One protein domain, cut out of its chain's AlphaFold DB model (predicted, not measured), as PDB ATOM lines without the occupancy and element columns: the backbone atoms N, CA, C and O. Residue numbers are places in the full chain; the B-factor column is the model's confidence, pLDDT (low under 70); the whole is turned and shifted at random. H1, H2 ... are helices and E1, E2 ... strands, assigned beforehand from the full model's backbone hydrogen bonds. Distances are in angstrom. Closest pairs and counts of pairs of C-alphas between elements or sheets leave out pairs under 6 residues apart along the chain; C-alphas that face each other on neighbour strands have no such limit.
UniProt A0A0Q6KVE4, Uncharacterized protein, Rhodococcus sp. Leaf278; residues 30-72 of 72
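AT A GLANCE: This is residues 30 to 72 of the 72 residues of an uncharacterized protein of Rhodococcus sp. Leaf278 (UniProt A0A0Q6KVE4). One helix, H1, packs along a small sheet of two short parallel strands, E1 and E2, and a tail without a named element follows E2. The printed part has 43 residues, with the order E1, H1, E2 and a mixed class of helices and strands. It is flat and only just compact, close to loose, with a radius of gyration of the C-alphas of 11.0 A and spans of 34 by 17 by 9 A.

HOW THE PARTS SIT: E1, residues 33 to 36, and E2, residues 62 to 65, are parallel at 23 degrees; N 34 and O 62 are 2.8 A apart, within hydrogen-bond range. With H1, residues 42 to 55, they form a strand-helix-strand unit, two parallel neighbour strands with a helix between them in the chain, and its crossover is right-handed. The closest C-alphas of H1 and E2 are those of Val 46 and Val 63, 6.6 A apart; those of E1 and H1 are Val 36 and Val 46, 6.4 A. In H1 every O i to N i+4 pair is within hydrogen-bond range.

IN THESE COORDINATES: E1 begins at C-alpha 33 (14.740, -12.037, -18.533) and spans 9.9 A, H1 20.1 A, and E2 10.4 A, ending at C-alpha 65 (10.916, -16.160, -9.433).

THE WHOLE: The C-alphas farthest apart, Gly 57 and Gly 72, are 33.9 A apart. The printed part has no cut; the link E1 to H1 is tight and H1 to E2 short. Residues 30 and 72 are under pLDDT 70.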
ATOM      1  N   ALA A  30      14.279 -11.176 -27.707       68.00
ATOM      2  CA  ALA A  30      13.899  -9.765 -27.564       68.00
ATOM      3  C   ALA A  30      13.747  -9.332 -26.090       68.00
ATOM      4  O   ALA A  30      13.802  -8.147 -25.767       68.00
ATOM      5  N   ILE A  31      13.564 -10.303 -25.188       76.62
ATOM      6  CA  ILE A  31      13.505 -10.131 -23.739       76.62
ATOM      7  C   ILE A  31      14.547 -11.058 -23.112       76.62
ATOM      8  O   ILE A  31      14.435 -12.274 -23.198       76.62
ATOM      9  N   SER A  32      15.551 -10.504 -22.436       83.19
ATOM     10  CA  SER A  32      16.614 -11.312 -21.821       83.19
ATOM     11  C   SER A  32      16.162 -12.048 -20.552       83.19
ATOM     12  O   SER A  32      16.633 -13.155 -20.275       83.19
ATOM     13  N   GLU A  33      15.246 -11.458 -19.778       89.81
ATOM     14  CA  GLU A  33      14.740 -12.037 -18.533       89.81
ATOM     15  C   GLU A  33      13.291 -11.622 -18.229       89.81
ATOM     16  O   GLU A  33      12.924 -10.451 -18.314       89.81
ATOM     17  N   ILE A  34      12.488 -12.587 -17.779       91.62
ATOM     18  CA  ILE A  34      11.169 -12.389 -17.178       91.62
ATOM     19  C   ILE A  34      11.233 -12.777 -15.698       91.62
ATOM     20  O   ILE A  34      11.588 -13.901 -15.329       91.62
ATOM     21  N   VAL A  35      10.835 -11.842 -14.834       95.00
ATOM     22  CA  VAL A  35      10.779 -12.037 -13.382       95.00
ATOM     23  C   VAL A  35       9.326 -12.130 -12.936       95.00
ATOM     24  O   VAL A  35       8.584 -11.152 -12.991       95.00
ATOM     25  N   VAL A  36       8.917 -13.298 -12.451       94.88
ATOM     26  CA  VAL A  36       7.552 -13.509 -11.956       94.88
ATOM     27  C   VAL A  36       7.437 -12.945 -10.544       94.88
ATOM     28  O   VAL A  36       8.091 -13.433  -9.621       94.88
ATOM     29  N   GLY A  37       6.611 -11.912 -10.373       91.88
ATOM     30  CA  GLY A  37       6.350 -11.272  -9.081       91.88
ATOM     31  C   GLY A  37       5.840 -12.246  -8.006       91.88
ATOM     32  O   GLY A  37       5.399 -13.352  -8.331       91.88
ATOM     33  N   PRO A  38       5.938 -11.879  -6.720       89.62
ATOM     34  CA  PRO A  38       5.439 -12.717  -5.637       89.62
ATOM     35  C   PRO A  38       3.910 -12.838  -5.692       89.62
ATOM     36  O   PRO A  38       3.215 -11.867  -5.990       89.62
ATOM     37  N   GLY A  39       3.386 -14.029  -5.411       88.19
ATOM     38  CA  GLY A  39       1.949 -14.292  -5.387       88.19
ATOM     39  C   GLY A  39       1.618 -15.772  -5.194       88.19
ATOM     40  O   GLY A  39       2.528 -16.608  -5.221       88.19
ATOM     41  N   PRO A  40       0.326 -16.111  -5.028       87.56
ATOM     42  CA  PRO A  40      -0.119 -17.497  -4.949       87.56
ATOM     43  C   PRO A  40       0.321 -18.281  -6.186       87.56
ATOM     44  O   PRO A  40       0.237 -17.769  -7.312       87.56
ATOM     45  N   GLU A  41       0.779 -19.514  -5.971       90.88
ATOM     46  CA  GLU A  41       1.201 -20.429  -7.036       90.88
ATOM     47  C   GLU A  41       2.294 -19.856  -7.961       90.88
ATOM     48  O   GLU A  41       2.310 -20.105  -9.168       90.88
ATOM     49  N   GLN A  42       3.235 -19.067  -7.421       92.00
ATOM     50  CA  GLN A  42       4.312 -18.435  -8.204       92.00
ATOM     51  C   GLN A  42       5.097 -19.444  -9.064       92.00
ATOM     52  O   GLN A  42       5.493 -19.125 -10.185       92.00
ATOM     53  N   SER A  43       5.296 -20.667  -8.565       93.06
ATOM     54  CA  SER A  43       5.937 -21.757  -9.310       93.06
ATOM     55  C   SER A  43       5.153 -22.129 -10.572       93.06
ATOM     56  O   SER A  43       5.740 -22.156 -11.649       93.06
ATOM     57  N   LEU A  44       3.830 -22.313 -10.467       94.94
ATOM     58  CA  LEU A  44       2.975 -22.624 -11.617       94.94
ATOM     59  C   LEU A  44       3.002 -21.505 -12.660       94.94
ATOM     60  O   LEU A  44       3.025 -21.771 -13.859       94.94
ATOM     61  N   ARG A  45       3.045 -20.245 -12.215       94.75
ATOM     62  CA  ARG A  45       3.149 -19.091 -13.119       94.75
ATOM     63  C   ARG A  45       4.480 -19.076 -13.872       94.75
ATOM     64  O   ARG A  45       4.486 -18.802 -15.067       94.75
ATOM     65  N   VAL A  46       5.591 -19.397 -13.204       96.19
ATOM     66  CA  VAL A  46       6.901 -19.549 -13.864       96.19
ATOM     67  C   VAL A  46       6.847 -20.642 -14.928       96.19
ATOM     68  O   VAL A  46       7.292 -20.411 -16.051       96.19
ATOM     69  N   ASP A  47       6.282 -21.801 -14.604       96.31
ATOM     70  CA  ASP A  47       6.215 -22.925 -15.540       96.31
ATOM     71  C   ASP A  47       5.296 -22.627 -16.731       96.31
ATOM     72  O   ASP A  47       5.627 -22.962 -17.868       96.31
ATOM     73  N   ALA A  48       4.179 -21.932 -16.503       95.75
ATOM     74  CA  ALA A  48       3.295 -21.472 -17.569       95.75
ATOM     75  C   ALA A  48       4.000 -20.496 -18.525       95.75
ATOM     76  O   ALA A  48       3.869 -20.635 -19.741       95.75
ATOM     77  N   VAL A  49       4.784 -19.549 -17.995       93.75
ATOM     78  CA  VAL A  49       5.562 -18.602 -18.810       93.75
ATOM     79  C   VAL A  49       6.616 -19.335 -19.637       93.75
ATOM     80  O   VAL A  49       6.721 -19.071 -20.830       93.75
ATOM     81  N   LYS A  50       7.349 -20.288 -19.050       94.06
ATOM     82  CA  LYS A  50       8.322 -21.107 -19.793       94.06
ATOM     83  C   LYS A  50       7.668 -21.847 -20.961       94.06
ATOM     84  O   LYS A  50       8.109 -21.703 -22.091       94.06
ATOM     85  N   ARG A  51       6.551 -22.541 -20.710       94.38
ATOM     86  CA  ARG A  51       5.799 -23.257 -21.758       94.38
ATOM     87  C   ARG A  51       5.310 -22.332 -22.870       94.38
ATOM     88  O   ARG A  51       5.279 -22.732 -24.031       94.38
ATOM     89  N   LEU A  52       4.891 -21.115 -22.523       91.06
ATOM     90  CA  LEU A  52       4.486 -20.118 -23.510       91.06
ATOM     91  C   LEU A  52       5.673 -19.687 -24.376       91.06
ATOM     92  O   LEU A  52       5.532 -19.652 -25.593       91.06
ATOM     93  N   LEU A  53       6.819 -19.390 -23.759       88.00
ATOM     94  CA  LEU A  53       8.040 -18.989 -24.458       88.00
ATOM     95  C   LEU A  53       8.543 -20.086 -25.399       88.00
ATOM     96  O   LEU A  53       8.861 -19.791 -26.547       88.00
ATOM     97  N   ASP A  54       8.521 -21.345 -24.959       87.44
ATOM     98  CA  ASP A  54       8.862 -22.489 -25.810       87.44
ATOM     99  C   ASP A  54       7.916 -22.582 -27.016       87.44
ATOM    100  O   ASP A  54       8.356 -22.734 -28.154       87.44
ATOM    101  N   LYS A  55       6.602 -22.423 -26.793       87.38
ATOM    102  CA  LYS A  55       5.585 -22.497 -27.856       87.38
ATOM    103  C   LYS A  55       5.734 -21.398 -28.913       87.38
ATOM    104  O   LYS A  55       5.346 -21.620 -30.057       87.38
ATOM    105  N   ILE A  56       6.244 -20.228 -28.539       84.12
ATOM    106  CA  ILE A  56       6.431 -19.094 -29.456       84.12
ATOM    107  C   ILE A  56       7.862 -18.990 -30.002       84.12
ATOM    108  O   ILE A  56       8.157 -18.016 -30.680       84.12
ATOM    109  N   GLY A  57       8.741 -19.966 -29.730       80.38
ATOM    110  CA  GLY A  57      10.116 -19.968 -30.246       80.38
ATOM    111  C   GLY A  57      11.042 -18.942 -29.578       80.38
ATOM    112  O   GLY A  57      11.889 -18.356 -30.245       80.38
ATOM    113  N   CYS A  58      10.845 -18.696 -28.278       81.88
ATOM    114  CA  CYS A  58      11.633 -17.790 -27.430       81.88
ATOM    115  C   CYS A  58      12.276 -18.509 -26.239       81.88
ATOM    116  O   CYS A  58      12.330 -17.979 -25.121       81.88
ATOM    117  N   SER A  59      12.745 -19.732 -26.464       81.50
ATOM    118  CA  SER A  59      13.273 -20.604 -25.412       81.50
ATOM    119  C   SER A  59      14.527 -20.028 -24.731       81.50
ATOM    120  O   SER A  59      14.815 -20.350 -23.576       81.50
ATOM    121  N   GLY A  60      15.234 -19.101 -25.395       82.56
ATOM    122  CA  GLY A  60      16.394 -18.396 -24.843       82.56
ATOM    123  C   GLY A  60      16.081 -17.366 -23.745       82.56
ATOM    124  O   GLY A  60      16.991 -16.908 -23.050       82.56
ATOM    125  N   THR A  61      14.811 -16.995 -23.550       87.12
ATOM    126  CA  THR A  61      14.403 -16.021 -22.523       87.12
ATOM    127  C   THR A  61      14.489 -16.632 -21.121       87.12
ATOM    128  O   THR A  61      13.816 -17.615 -20.801       87.12
ATOM    129  N   ARG A  62      15.268 -16.024 -20.217       91.12
ATOM    130  CA  ARG A  62      15.395 -16.513 -18.836       91.12
ATOM    131  C   ARG A  62      14.123 -16.230 -18.039       91.12
ATOM    132  O   ARG A  62      13.697 -15.087 -17.952       91.12
ATOM    133  N   VAL A  63      13.560 -17.235 -17.370       94.00
ATOM    134  CA  VAL A  63      12.404 -17.048 -16.470       94.00
ATOM    135  C   VAL A  63      12.783 -17.400 -15.040       94.00
ATOM    136  O   VAL A  63      13.206 -18.527 -14.768       94.00
ATOM    137  N   ARG A  64      12.583 -16.469 -14.102       95.06
ATOM    138  CA  ARG A  64      12.837 -16.711 -12.672       95.06
ATOM    139  C   ARG A  64      11.755 -16.160 -11.755       95.06
ATOM    140  O   ARG A  64      11.009 -15.246 -12.097       95.06
ATOM    141  N   ARG A  65      11.731 -16.689 -10.533       94.31
ATOM    142  CA  ARG A  65      10.916 -16.160  -9.433       94.31
ATOM    143  C   ARG A  65      11.510 -14.848  -8.923       94.31
ATOM    144  O   ARG A  65      12.732 -14.696  -8.817       94.31
ATOM    145  N   SER A  66      10.642 -13.904  -8.578       91.44
ATOM    146  CA  SER A  66      11.025 -12.754  -7.767       91.44
ATOM    147  C   SER A  66      11.372 -13.220  -6.356       91.44
ATOM    148  O   SER A  66      10.652 -14.032  -5.780       91.44
ATOM    149  N   LYS A  67      12.463 -12.680  -5.806       90.38
ATOM    150  CA  LYS A  67      12.855 -12.859  -4.399       90.38
ATOM    151  C   LYS A  67      12.159 -11.861  -3.467       90.38
ATOM    152  O   LYS A  67      12.362 -11.922  -2.260       90.38
ATOM    153  N   ALA A  68      11.398 -10.911  -4.018       87.69
ATOM    154  CA  ALA A  68      10.665  -9.948  -3.213       87.69
ATOM    155  C   ALA A  68       9.617 -10.677  -2.352       87.69
ATOM    156  O   ALA A  68       8.968 -11.599  -2.854       87.69
ATOM    157  N   PRO A  69       9.434 -10.278  -1.083       78.88
ATOM    158  CA  PRO A  69       8.423 -10.881  -0.231       78.88
ATOM    159  C   PRO A  69       7.027 -10.592  -0.783       78.88
ATOM    160  O   PRO A  69       6.750  -9.496  -1.276       78.88
ATOM    161  N   PHE A  70       6.136 -11.575  -0.672       78.62
ATOM    162  CA  PHE A  70       4.726 -11.368  -0.964       78.62
ATOM    163  C   PHE A  70       4.099 -10.528   0.152       78.62
ATOM    164  O   PHE A  70       4.003 -10.981   1.290       78.62
ATOM    165  N   ARG A  71       3.712  -9.293  -0.171       74.62
ATOM    166  CA  ARG A  71       2.892  -8.430   0.686       74.62
ATOM    167  C   ARG A  71       1.460  -8.540   0.165       74.62
ATOM    168  O   ARG A  71       1.082  -7.760  -0.704       74.62
ATOM    169  N   GLY A  72       0.778  -9.616   0.557       57.25
ATOM    170  CA  GLY A  72      -0.634  -9.846   0.239       57.25
ATOM    171  C   GLY A  72      -1.533  -8.834   0.926       57.25
ATOM    172  O   GLY A  72      -1.180  -8.436   2.060       57.25
TER     173      GLY A  72